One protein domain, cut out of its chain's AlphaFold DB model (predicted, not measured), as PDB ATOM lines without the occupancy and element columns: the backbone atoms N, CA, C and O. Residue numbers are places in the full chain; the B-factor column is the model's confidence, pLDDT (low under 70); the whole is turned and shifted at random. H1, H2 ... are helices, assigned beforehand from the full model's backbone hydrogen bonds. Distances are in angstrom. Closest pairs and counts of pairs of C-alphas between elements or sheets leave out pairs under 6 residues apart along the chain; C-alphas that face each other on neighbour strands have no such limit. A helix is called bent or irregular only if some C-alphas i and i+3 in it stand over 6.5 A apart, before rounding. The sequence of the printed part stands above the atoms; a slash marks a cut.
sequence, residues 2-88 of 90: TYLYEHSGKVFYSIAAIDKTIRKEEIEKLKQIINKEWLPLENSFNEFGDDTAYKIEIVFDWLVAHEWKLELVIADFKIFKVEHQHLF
ATOM      1  N   THR A   2      12.069 -30.116  -6.309       64.56
ATOM      2  CA  THR A   2      11.602 -29.921  -4.913       64.56
ATOM      3  C   THR A   2      11.946 -31.053  -3.933       64.56
ATOM      4  O   THR A   2      12.317 -30.782  -2.793       64.56
ATOM      5  N   TYR A   3      11.882 -32.317  -4.370       84.12
ATOM      6  CA  TYR A   3      12.220 -33.465  -3.518       84.12
ATOM      7  C   TYR A   3      13.702 -33.513  -3.130       84.12
ATOM      8  O   TYR A   3      14.021 -33.903  -2.013       84.12
ATOM      9  N   LEU A   4      14.615 -33.065  -4.003       90.00
ATOM     10  CA  LEU A   4      16.038 -33.037  -3.667       90.00
ATOM     11  C   LEU A   4      16.294 -32.081  -2.498       90.00
ATOM     12  O   LEU A   4      16.969 -32.464  -1.552       90.00
ATOM     13  N   TYR A   5      15.694 -30.887  -2.511       91.88
ATOM     14  CA  TYR A   5      15.846 -29.916  -1.423       91.88
ATOM     15  C   TYR A   5      15.207 -30.354  -0.116       91.88
ATOM     16  O   TYR A   5      15.786 -30.152   0.951       91.88
ATOM     17  N   GLU A   6      14.057 -31.019  -0.188       93.50
ATOM     18  CA  GLU A   6      13.481 -31.660   0.989       93.50
ATOM     19  C   GLU A   6      14.443 -32.693   1.591       93.50
ATOM     20  O   GLU A   6      14.712 -32.681   2.795       93.50
ATOM     21  N   HIS A   7      15.010 -33.561   0.754       95.69
ATOM     22  CA  HIS A   7      15.939 -34.587   1.209       95.69
ATOM     23  C   HIS A   7      17.296 -34.022   1.651       95.69
ATOM     24  O   HIS A   7      17.889 -34.555   2.588       95.69
ATOM     25  N   SER A   8      17.750 -32.898   1.094       95.38
ATOM     26  CA  SER A   8      18.899 -32.150   1.611       95.38
ATOM     27  C   SER A   8      18.639 -31.625   3.025       95.38
ATOM     28  O   SER A   8      19.491 -31.786   3.896       95.38
ATOM     29  N   GLY A   9      17.444 -31.085   3.301       96.44
ATOM     30  CA  GLY A   9      17.044 -30.674   4.654       96.44
ATOM     31  C   GLY A   9      17.105 -31.831   5.660       96.44
ATOM     32  O   GLY A   9      17.676 -31.688   6.742       96.44
ATOM     33  N   LYS A  10      16.614 -33.016   5.266       97.06
ATOM     34  CA  LYS A  10      16.703 -34.263   6.057       97.06
ATOM     35  C   LYS A  10      18.153 -34.677   6.344       97.06
ATOM     36  O   LYS A  10      18.467 -35.108   7.457       97.06
ATOM     37  N   VAL A  11      19.053 -34.535   5.369       96.75
ATOM     38  CA  VAL A  11      20.484 -34.838   5.540       96.75
ATOM     39  C   VAL A  11      21.148 -33.852   6.499       96.75
ATOM     40  O   VAL A  11      21.827 -34.290   7.426       96.75
ATOM     41  N   PHE A  12      20.924 -32.544   6.342       97.31
ATOM     42  CA  PHE A  12      21.481 -31.545   7.260       97.31
ATOM     43  C   PHE A  12      20.974 -31.731   8.688       97.31
ATOM     44  O   PHE A  12      21.766 -31.670   9.627       97.31
ATOM     45  N   TYR A  13      19.686 -32.044   8.851       97.75
ATOM     46  CA  TYR A  13      19.119 -32.408  10.146       97.75
ATOM     47  C   TYR A  13      19.850 -33.609  10.745       97.75
ATOM     48  O   TYR A  13      20.263 -33.578  11.898       97.75
ATOM     49  N   SER A  14      20.073 -34.646   9.935       96.69
ATOM     50  CA  SER A  14      20.746 -35.865  10.383       96.69
ATOM     51  C   SER A  14      22.184 -35.616  10.843       96.69
ATOM     52  O   SER A  14      22.641 -36.250  11.792       96.69
ATOM     53  N   ILE A  15      22.889 -34.690  10.186       95.94
ATOM     54  CA  ILE A  15      24.242 -34.268  10.568       95.94
ATOM     55  C   ILE A  15      24.208 -33.514  11.900       95.94
ATOM     56  O   ILE A  15      24.987 -33.843  12.788       95.94
ATOM     57  N   ALA A  16      23.305 -32.543  12.054       96.38
ATOM     58  CA  ALA A  16      23.211 -31.739  13.273       96.38
ATOM     59  C   ALA A  16      22.714 -32.550  14.485       96.38
ATOM     60  O   ALA A  16      23.092 -32.277  15.613       96.38
ATOM     61  N   ALA A  17      21.867 -33.559  14.267       95.62
ATOM     62  CA  ALA A  17      21.275 -34.367  15.333       95.62
ATOM     63  C   ALA A  17      22.154 -35.550  15.789       95.62
ATOM     64  O   ALA A  17      21.758 -36.291  16.693       95.62
ATOM     65  N   ILE A  18      23.315 -35.782  15.161       94.88
ATOM     66  CA  ILE A  18      24.105 -37.013  15.345       94.88
ATOM     67  C   ILE A  18      24.632 -37.192  16.776       94.88
ATOM     68  O   ILE A  18      24.709 -38.315  17.276       94.88
ATOM     69  N   ASP A  19      24.956 -36.092  17.455       94.38
ATOM     70  CA  ASP A  19      25.405 -36.057  18.851       94.38
ATOM     71  C   ASP A  19      24.239 -35.885  19.846       94.38
ATOM     72  O   ASP A  19      24.453 -35.717  21.048       94.38
ATOM     73  N   LYS A  20      22.998 -36.003  19.349       92.44
ATOM     74  CA  LYS A  20      21.727 -35.846  20.070       92.44
ATOM     75  C   LYS A  20      21.427 -34.424  20.541       92.44
ATOM     76  O   LYS A  20      20.452 -34.249  21.268       92.44
ATOM     77  N   THR A  21      22.218 -33.420  20.158       94.38
ATOM     78  CA  THR A  21      21.995 -32.031  20.572       94.38
ATOM     79  C   THR A  21      22.202 -31.081  19.402       94.38
ATOM     80  O   THR A  21      23.326 -30.763  19.043       94.38
ATOM     81  N   ILE A  22      21.112 -30.533  18.868       96.19
ATOM     82  CA  ILE A  22      21.193 -29.516  17.816       96.19
ATOM     83  C   ILE A  22      21.437 -28.155  18.462       96.19
ATOM     84  O   ILE A  22      20.577 -27.627  19.173       96.19
ATOM     85  N   ARG A  23      22.609 -27.568  18.220       96.31
ATOM     86  CA  ARG A  23      22.960 -26.255  18.770       96.31
ATOM     87  C   ARG A  23      22.469 -25.132  17.879       96.31
ATOM     88  O   ARG A  23      22.411 -25.241  16.656       96.31
ATOM     89  N   LYS A  24      22.208 -23.984  18.501       95.81
ATOM     90  CA  LYS A  24      21.796 -22.771  17.791       95.81
ATOM     91  C   LYS A  24      22.816 -22.349  16.727       95.81
ATOM     92  O   LYS A  24      22.407 -21.938  15.645       95.81
ATOM     93  N   GLU A  25      24.117 -22.496  17.001       96.81
ATOM     94  CA  GLU A  25      25.157 -22.145  16.026       96.81
ATOM     95  C   GLU A  25      25.075 -23.004  14.754       96.81
ATOM     96  O   GLU A  25      25.372 -22.513  13.667       96.81
ATOM     97  N   GLU A  26      24.634 -24.261  14.858       96.75
ATOM     98  CA  GLU A  26      24.481 -25.169  13.712       96.75
ATOM     99  C   GLU A  26      23.295 -24.760  12.834       96.75
ATOM    100  O   GLU A  26      23.415 -24.731  11.609       96.75
ATOM    101  N   ILE A  27      22.185 -24.350  13.457       96.31
ATOM    102  CA  ILE A  27      21.008 -23.817  12.757       96.31
ATOM    103  C   ILE A  27      21.374 -22.522  12.023       96.31
ATOM    104  O   ILE A  27      21.118 -22.373  10.828       96.31
ATOM    105  N   GLU A  28      22.012 -21.579  12.721       96.75
ATOM    106  CA  GLU A  28      22.444 -20.308  12.132       96.75
ATOM    107  C   GLU A  28      23.443 -20.531  10.990       96.75
ATOM    108  O   GLU A  28      23.359 -19.877   9.945       96.75
ATOM    109  N   LYS A  29      24.362 -21.491  11.149       97.25
ATOM    110  CA  LYS A  29      25.326 -21.841  10.108       97.25
ATOM    111  C   LYS A  29      24.648 -22.432   8.876       97.25
ATOM    112  O   LYS A  29      25.018 -22.050   7.766       97.25
ATOM    113  N   LEU A  30      23.654 -23.304   9.047       96.94
ATOM    114  CA  LEU A  30      22.884 -23.851   7.931       96.94
ATOM    115  C   LEU A  30      22.171 -22.740   7.152       96.94
ATOM    116  O   LEU A  30      22.309 -22.678   5.932       96.94
ATOM    117  N   LYS A  31      21.488 -21.814   7.839       95.06
ATOM    118  CA  LYS A  31      20.817 -20.673   7.188       95.06
ATOM    119  C   LYS A  31      21.805 -19.822   6.384       95.06
ATOM    120  O   LYS A  31      21.501 -19.394   5.272       95.06
ATOM    121  N   GLN A  32      23.024 -19.617   6.893       95.75
ATOM    122  CA  GLN A  32      24.080 -18.926   6.141       95.75
ATOM    123  C   GLN A  32      24.532 -19.699   4.896       95.75
ATOM    124  O   GLN A  32      24.757 -19.075   3.861       95.75
ATOM    125  N   ILE A  33      24.687 -21.023   4.991       95.38
ATOM    126  CA  ILE A  33      25.073 -21.882   3.862       95.38
ATOM    127  C   ILE A  33      23.991 -21.842   2.781       95.38
ATOM    128  O   ILE A  33      24.309 -21.624   1.617       95.38
ATOM    129  N   ILE A  34      22.716 -21.964   3.154       93.12
ATOM    130  CA  ILE A  34      21.595 -21.884   2.205       93.12
ATOM    131  C   ILE A  34      21.635 -20.553   1.450       93.12
ATOM    132  O   ILE A  34      21.632 -20.543   0.222       93.12
ATOM    133  N   ASN A  35      21.783 -19.439   2.171       90.19
ATOM    134  CA  ASN A  35      21.818 -18.113   1.559       90.19
ATOM    135  C   ASN A  35      23.022 -17.886   0.631       90.19
ATOM    136  O   ASN A  35      22.897 -17.208  -0.386       90.19
ATOM    137  N   LYS A  36      24.203 -18.395   0.995       92.31
ATOM    138  CA  LYS A  36      25.453 -18.110   0.273       92.31
ATOM    139  C   LYS A  36      25.766 -19.098  -0.841       92.31
ATOM    140  O   LYS A  36      26.465 -18.724  -1.776       92.31
ATOM    141  N   GLU A  37      25.321 -20.340  -0.707       91.31
ATOM    142  CA  GLU A  37      25.741 -21.440  -1.577       91.31
ATOM    143  C   GLU A  37      24.568 -22.046  -2.340       91.31
ATOM    144  O   GLU A  37      24.724 -22.339  -3.517       91.31
ATOM    145  N   TRP A  38      23.393 -22.195  -1.722       90.38
ATOM    146  CA  TRP A  38      22.263 -22.868  -2.370       90.38
ATOM    147  C   TRP A  38      21.392 -21.914  -3.185       90.38
ATOM    148  O   TRP A  38      21.113 -22.219  -4.341       90.38
ATOM    149  N   LEU A  39      21.028 -20.746  -2.636       87.12
ATOM    150  CA  LEU A  39      20.244 -19.743  -3.373       87.12
ATOM    151  C   LEU A  39      20.907 -19.329  -4.701       87.12
ATOM    152  O   LEU A  39      20.216 -19.290  -5.709       87.12
ATOM    153  N   PRO A  40      22.228 -19.063  -4.785       86.62
ATOM    154  CA  PRO A  40      22.824 -18.626  -6.052       86.62
ATOM    155  C   PRO A  40      22.876 -19.705  -7.141       86.62
ATOM    156  O   PRO A  40      23.076 -19.378  -8.310       86.62
ATOM    157  N   LEU A  41      22.778 -20.983  -6.764       83.81
ATOM    158  CA  LEU A  41      22.764 -22.105  -7.706       83.81
ATOM    159  C   LEU A  41      21.362 -22.364  -8.259       83.81
ATOM    160  O   LEU A  41      21.222 -22.960  -9.329       83.81
ATOM    161  N   GLU A  42      20.338 -21.931  -7.531       81.06
ATOM    162  CA  GLU A  42      18.952 -22.171  -7.873       81.06
ATOM    163  C   GLU A  42      18.392 -21.029  -8.729       81.06
ATOM    164  O   GLU A  42      18.703 -19.857  -8.552       81.06
ATOM    165  N   ASN A  43      17.586 -21.389  -9.726       75.81
ATOM    166  CA  ASN A  43      16.890 -20.429 -10.588       75.81
ATOM    167  C   ASN A  43      15.388 -20.743 -10.683       75.81
ATOM    168  O   ASN A  43      14.662 -20.108 -11.450       75.81
ATOM    169  N   SER A  44      14.921 -21.754  -9.947       75.19
ATOM    170  CA  SER A  44      13.529 -22.160  -9.867       75.19
ATOM    171  C   SER A  44      12.885 -21.652  -8.583       75.19
ATOM    172  O   SER A  44      13.362 -21.856  -7.465       75.19
ATOM    173  N   PHE A  45      11.744 -21.006  -8.786       75.88
ATOM    174  CA  PHE A  45      10.892 -20.458  -7.747       75.88
ATOM    175  C   PHE A  45       9.662 -21.356  -7.577       75.88
ATOM    176  O   PHE A  45       9.219 -22.011  -8.527       75.88
ATOM    177  N   ASN A  46       9.121 -21.419  -6.363       67.75
ATOM    178  CA  ASN A  46       7.859 -22.093  -6.084       67.75
ATOM    179  C   ASN A  46       6.667 -21.290  -6.656       67.75
ATOM    180  O   ASN A  46       6.825 -20.205  -7.217       67.75
ATOM    181  N   GLU A  47       5.449 -21.811  -6.497       67.25
ATOM    182  CA  GLU A  47       4.210 -21.172  -6.979       67.25
ATOM    183  C   GLU A  47       3.897 -19.803  -6.334       67.25
ATOM    184  O   GLU A  47       3.051 -19.065  -6.839       67.25
ATOM    185  N   PHE A  48       4.599 -19.449  -5.253       73.44
ATOM    186  CA  PHE A  48       4.487 -18.181  -4.527       73.44
ATOM    187  C   PHE A  48       5.624 -17.196  -4.855       73.44
ATOM    188  O   PHE A  48       5.600 -16.063  -4.381       73.44
ATOM    189  N   GLY A  49       6.588 -17.594  -5.694       67.94
ATOM    190  CA  GLY A  49       7.742 -16.773  -6.061       67.94
ATOM    191  C   GLY A  49       8.927 -16.862  -5.095       67.94
ATOM    192  O   GLY A  49       9.886 -16.113  -5.273       67.94
ATOM    193  N   ASP A  50       8.903 -17.769  -4.113       75.81
ATOM    194  CA  ASP A  50      10.057 -18.012  -3.240       75.81
ATOM    195  C   ASP A  50      11.035 -18.983  -3.896       75.81
ATOM    196  O   ASP A  50      10.635 -19.951  -4.548       75.81
ATOM    197  N   ASP A  51      12.327 -18.766  -3.674       81.56
ATOM    198  CA  ASP A  51      13.367 -19.675  -4.145       81.56
ATOM    199  C   ASP A  51      13.174 -21.083  -3.556       81.56
ATOM    200  O   ASP A  51      12.978 -21.264  -2.347       81.56
ATOM    201  N   THR A  52      13.219 -22.108  -4.409       83.12
ATOM    202  CA  THR A  52      12.973 -23.488  -3.975       83.12
ATOM    203  C   THR A  52      14.034 -24.023  -3.010       83.12
ATOM    204  O   THR A  52      13.725 -24.948  -2.251       83.12
ATOM    205  N   ALA A  53      15.229 -23.428  -2.935       87.44
ATOM    206  CA  ALA A  53      16.253 -23.805  -1.966       87.44
ATOM    207  C   ALA A  53      15.854 -23.486  -0.511       87.44
ATOM    208  O   ALA A  53      16.315 -24.171   0.406       87.44
ATOM    209  N   TYR A  54      14.914 -22.558  -0.264       90.75
ATOM    210  CA  TYR A  54      14.347 -22.359   1.081       90.75
ATOM    211  C   TYR A  54      13.625 -23.602   1.614       90.75
ATOM    212  O   TYR A  54      13.471 -23.765   2.826       90.75
ATOM    213  N   LYS A  55      13.240 -24.543   0.740       91.94
ATOM    214  CA  LYS A  55      12.680 -25.836   1.156       91.94
ATOM    215  C   LYS A  55      13.632 -26.612   2.074       91.94
ATOM    216  O   LYS A  55      13.145 -27.319   2.954       91.94
ATOM    217  N   ILE A  56      14.950 -26.454   1.906       94.75
ATOM    218  CA  ILE A  56      15.963 -27.063   2.781       94.75
ATOM    219  C   ILE A  56      15.766 -26.579   4.223       94.75
ATOM    220  O   ILE A  56      15.654 -27.397   5.136       94.75
ATOM    221  N   GLU A  57      15.689 -25.259   4.414       95.00
ATOM    222  CA  GLU A  57      15.508 -24.620   5.722       95.00
ATOM    223  C   GLU A  57      14.170 -25.013   6.349       95.00
ATOM    224  O   GLU A  57      14.133 -25.431   7.502       95.00
ATOM    225  N   ILE A  58      13.086 -24.960   5.570       94.25
ATOM    226  CA  ILE A  58      11.734 -25.291   6.040       94.25
ATOM    227  C   ILE A  58      11.677 -26.724   6.583       94.25
ATOM    228  O   ILE A  58      11.115 -26.965   7.652       94.25
ATOM    229  N   VAL A  59      12.248 -27.686   5.854       96.31
ATOM    230  CA  VAL A  59      12.240 -29.097   6.268       96.31
ATOM    231  C   VAL A  59      13.139 -29.315   7.478       96.31
ATOM    232  O   VAL A  59      12.748 -30.031   8.400       96.31
ATOM    233  N   PHE A  60      14.312 -28.683   7.506       97.31
ATOM    234  CA  PHE A  60      15.211 -28.750   8.651       97.31
ATOM    235  C   PHE A  60      14.542 -28.214   9.925       97.31
ATOM    236  O   PHE A  60      14.457 -28.943  10.912       97.31
ATOM    237  N   ASP A  61      14.001 -26.991   9.891       96.94
ATOM    238  CA  ASP A  61      13.357 -26.351  11.045       96.94
ATOM    239  C   ASP A  61      12.145 -27.168  11.525       96.94
ATOM    240  O   ASP A  61      11.925 -27.318  12.729       96.94
ATOM    241  N   TRP A  62      11.394 -27.778  10.600       97.12
ATOM    242  CA  TRP A  62      10.295 -28.675  10.947       97.12
ATOM    243  C   TRP A  62      10.777 -29.928  11.696       97.12
ATOM    244  O   TRP A  62      10.191 -30.283  12.720       97.12
ATOM    245  N   LEU A  63      11.852 -30.581  11.242       97.06
ATOM    246  CA  LEU A  63      12.410 -31.770  11.905       97.06
ATOM    247  C   LEU A  63      13.000 -31.444  13.283       97.06
ATOM    248  O   LEU A  63      12.854 -32.243  14.210       97.06
ATOM    249  N   VAL A  64      13.628 -30.270  13.425       96.50
ATOM    250  CA  VAL A  64      14.114 -29.745  14.711       96.50
ATOM    251  C   VAL A  64      12.951 -29.541  15.674       96.50
ATOM    252  O   VAL A  64      12.983 -30.069  16.782       96.50
ATOM    253  N   ALA A  65      11.902 -28.836  15.245       96.88
ATOM    254  CA  ALA A  65      10.754 -28.515  16.091       96.88
ATOM    255  C   ALA A  65       9.983 -29.753  16.583       96.88
ATOM    256  O   ALA A  65       9.331 -29.693  17.623       96.88
ATOM    257  N   HIS A  66      10.054 -30.863  15.845       96.19
ATOM    258  CA  HIS A  66       9.348 -32.107  16.161       96.19
ATOM    259  C   HIS A  66      10.265 -33.217  16.697       96.19
ATOM    260  O   HIS A  66       9.797 -34.345  16.853       96.19
ATOM    261  N   GLU A  67      11.550 -32.929  16.941       93.94
ATOM    262  CA  GLU A  67      12.540 -33.869  17.495       93.94
ATOM    263  C   GLU A  67      12.514 -35.250  16.813       93.94
ATOM    264  O   GLU A  67      12.422 -36.307  17.448       93.94
ATOM    265  N   TRP A  68      12.541 -35.249  15.478       95.69
ATOM    266  CA  TRP A  68      12.380 -36.473  14.701       95.69
ATOM    267  C   TRP A  68      13.449 -37.530  14.982       95.69
ATOM    268  O   TRP A  68      14.638 -37.263  15.137       95.69
ATOM    269  N   LYS A  69      13.034 -38.801  14.965       94.62
ATOM    270  CA  LYS A  69      13.970 -39.916  15.131       94.62
ATOM    271  C   LYS A  69      14.902 -39.998  13.928       94.62
ATOM    272  O   LYS A  69      14.459 -40.295  12.818       94.62
ATOM    273  N   LEU A  70      16.198 -39.833  14.184       94.00
ATOM    274  CA  LEU A  70      17.265 -39.896  13.184       94.00
ATOM    275  C   LEU A  70      17.181 -41.144  12.288       94.00
ATOM    276  O   LEU A  70      17.359 -41.059  11.078       94.00
ATOM    277  N   GLU A  71      16.852 -42.296  12.872       94.25
ATOM    278  CA  GLU A  71      16.701 -43.568  12.155       94.25
ATOM    279  C   GLU A  71      15.644 -43.499  11.045       94.25
ATOM    280  O   GLU A  71      15.875 -44.010   9.950       94.25
ATOM    281  N   LEU A  72      14.513 -42.833  11.306       95.69
ATOM    282  CA  LEU A  72      13.432 -42.669  10.334       95.69
ATOM    283  C   LEU A  72      13.838 -41.692   9.229       95.69
ATOM    284  O   LEU A  72      13.639 -41.985   8.053       95.69
ATOM    285  N   VAL A  73      14.465 -40.572   9.601       96.12
ATOM    286  CA  VAL A  73      14.931 -39.551   8.647       96.12
ATOM    287  C   VAL A  73      15.976 -40.132   7.686       96.12
ATOM    288  O   VAL A  73      15.895 -39.936   6.474       96.12
ATOM    289  N   ILE A  74      16.936 -40.901   8.209       94.44
ATOM    290  CA  ILE A  74      17.971 -41.550   7.397       94.44
ATOM    291  C   ILE A  74      17.381 -42.671   6.534       94.44
ATOM    292  O   ILE A  74      17.802 -42.830   5.387       94.44
ATOM    293  N   ALA A  75      16.448 -43.471   7.060       96.38
ATOM    294  CA  ALA A  75      15.802 -44.531   6.285       96.38
ATOM    295  C   ALA A  75      15.057 -43.960   5.070       96.38
ATOM    296  O   ALA A  75      15.238 -44.450   3.957       96.38
ATOM    297  N   ASP A  76      14.307 -42.880   5.274       95.88
ATOM    298  CA  ASP A  76      13.593 -42.171   4.216       95.88
ATOM    299  C   ASP A  76      14.550 -41.589   3.157       95.88
ATOM    300  O   ASP A  76      14.372 -41.798   1.956       95.88
ATOM    301  N   PHE A  77      15.657 -40.965   3.578       95.31
ATOM    302  CA  PHE A  77      16.687 -40.500   2.641       95.31
ATOM    303  C   PHE A  77      17.330 -41.636   1.829       95.31
ATOM    304  O   PHE A  77      17.611 -41.471   0.640       95.31
ATOM    305  N   LYS A  78      17.566 -42.801   2.444       95.00
ATOM    306  CA  LYS A  78      18.116 -43.967   1.736       95.00
ATOM    307  C   LYS A  78      17.179 -44.446   0.629       95.00
ATOM    308  O   LYS A  78      17.674 -44.763  -0.450       95.00
ATOM    309  N   ILE A  79      15.870 -44.476   0.884       96.12
ATOM    310  CA  ILE A  79      14.860 -44.832  -0.122       96.12
ATOM    311  C   ILE A  79      14.920 -43.836  -1.280       96.12
ATOM    312  O   ILE A  79      15.159 -44.240  -2.416       96.12
ATOM    313  N   PHE A  80      14.859 -42.536  -0.980       95.38
ATOM    314  CA  PHE A  80      14.960 -41.483  -1.993       95.38
ATOM    315  C   PHE A  80      16.221 -41.605  -2.855       95.38
ATOM    316  O   PHE A  80      16.156 -41.541  -4.081       95.38
ATOM    317  N   LYS A  81      17.386 -41.843  -2.242       93.62
ATOM    318  CA  LYS A  81      18.639 -42.017  -2.989       93.62
ATOM    319  C   LYS A  81      18.576 -43.196  -3.967       93.62
ATOM    320  O   LYS A  81      19.133 -43.108  -5.060       93.62
ATOM    321  N   VAL A  82      17.941 -44.302  -3.574       94.44
ATOM    322  CA  VAL A  82      17.785 -45.490  -4.428       94.44
ATOM    323  C   VAL A  82      16.806 -45.224  -5.572       94.44
ATOM    324  O   VAL A  82      17.083 -45.618  -6.701       94.44
ATOM    325  N   GLU A  83      15.704 -44.531  -5.309       94.88
ATOM    326  CA  GLU A  83      14.694 -44.205  -6.326       94.88
ATOM    327  C   GLU A  83      15.177 -43.128  -7.312       94.88
ATOM    328  O   GLU A  83      14.802 -43.128  -8.485       94.88
ATOM    329  N   HIS A  84      16.074 -42.244  -6.868       92.88
ATOM    330  CA  HIS A  84      16.559 -41.098  -7.635       92.88
ATOM    331  C   HIS A  84      18.069 -41.142  -7.910       92.88
ATOM    332  O   HIS A  84      18.735 -40.109  -7.896       92.88
ATOM    333  N   GLN A  85      18.627 -42.321  -8.207       91.81
ATOM    334  CA  GLN A  85      20.073 -42.501  -8.445       91.81
ATOM    335  C   GLN A  85      20.672 -41.531  -9.477       91.81
ATOM    336  O   GLN A  85      21.813 -41.108  -9.318       91.81
ATOM    337  N   HIS A  86      19.899 -41.144 -10.498       90.12
ATOM    338  CA  HIS A  86      20.305 -40.197 -11.544       90.12
ATOM    339  C   HIS A  86      20.644 -38.789 -11.022       90.12
ATOM    340  O   HIS A  86      21.309 -38.035 -11.716       90.12
ATOM    341  N   LEU A  87      20.199 -38.423  -9.813       88.62
ATOM    342  CA  LEU A  87      20.566 -37.158  -9.164       88.62
ATOM    343  C   LEU A  87      21.937 -37.218  -8.470       88.62
ATOM    344  O   LEU A  87      22.437 -36.193  -8.022       88.62
ATOM    345  N   PHE A  88      22.529 -38.410  -8.344       87.56
ATOM    346  CA  PHE A  88      23.760 -38.660  -7.587       87.56
ATOM    347  C   PHE A  88      24.887 -39.230  -8.459       87.56
ATOM    348  O   PHE A  88      25.822 -39.846  -7.941       87.56
TER     349      PHE A  88
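What this domain is: This is residues 2 to 88 of the 90 residues of an uncharacterized protein of Flavobacterium urumqiense (UniProt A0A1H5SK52). The longest helix, H2, stands with H3 and H1 in a three-helix up-and-down bundle, each helix running against the one before it in the chain, with their centres in a triangle. H4 packs on H1 on the side away from H2, and it extends the body beyond the bundle. The printed part has 87 residues with four named helices, in the order H1, H2, H3, H4, and no named strand; the class is all helix. The whole is compact, with a radius of gyration of the C-alphas of 13.0 A, and its C-alphas span 35 by 32 by 21 A.

Where its parts are: Find C-alpha 24 at (21.796, -22.771, 17.791), where H2 begins; it covers residues 24 to 41 and is 25.5 A long from first to last C-alpha. Look near residue 35 for a kink of 31 degrees in it. H2 is irregular, but only just: C-alphas 36 and 39 are 6.6 A apart. H3 covers residues 54 to 65 and is 16.6 A long. H1 covers residues 2 to 16, beginning at C-alpha 2 at (11.602, -29.921, -4.913), and is 21.7 A long. H4 covers residues 70 to 83, is 20.1 A long, and ends at C-alpha 83 at (14.694, -44.205, -6.326).

How they stand to each other: Start at H2, which touches H3 in a helical hairpin, opposite ways at a shallow tilt of 18 degrees; the closest C-alphas are those of Lys 31 and Glu 57, 6.8 A apart. H3 touches H2 with residues 54 to 57 alone. Next, H3 touches H1, the same way at a steep tilt of 43 degrees; the closest C-alphas are those of Gly 9 and Ile 56, 4.2 A apart. H1 and H2 are close but not clearly touching; their closest C-alphas, those of Ala 16 and Glu 26, are 6.7 A apart. H1 also touches H4, opposite ways at a tilt of 36 degrees, only just steep; the closest C-alphas are those of Ser 14 and Leu 70, 6.0 A apart. H4 is apart from H2 and from H3. In H1, H3 and H4 every O i to N i+4 pair is within hydrogen-bond range; in H2 it is 11 of 14.

The domain as a whole: The two C-alphas farthest apart are those of Asp 19 and Glu 47, at 36.6 A. The printed part has no cut. The link from H2 to H3, residues 42 to 53, is long, and its C-alphas lie 9 to 20 A from the mean of all C-alphas. The link from H1 to H2 is short, and that from H3 to H4 is tight. The mean pLDDT of the printed part is 91.4; residues 2, 46, 47 and 49 are under 70.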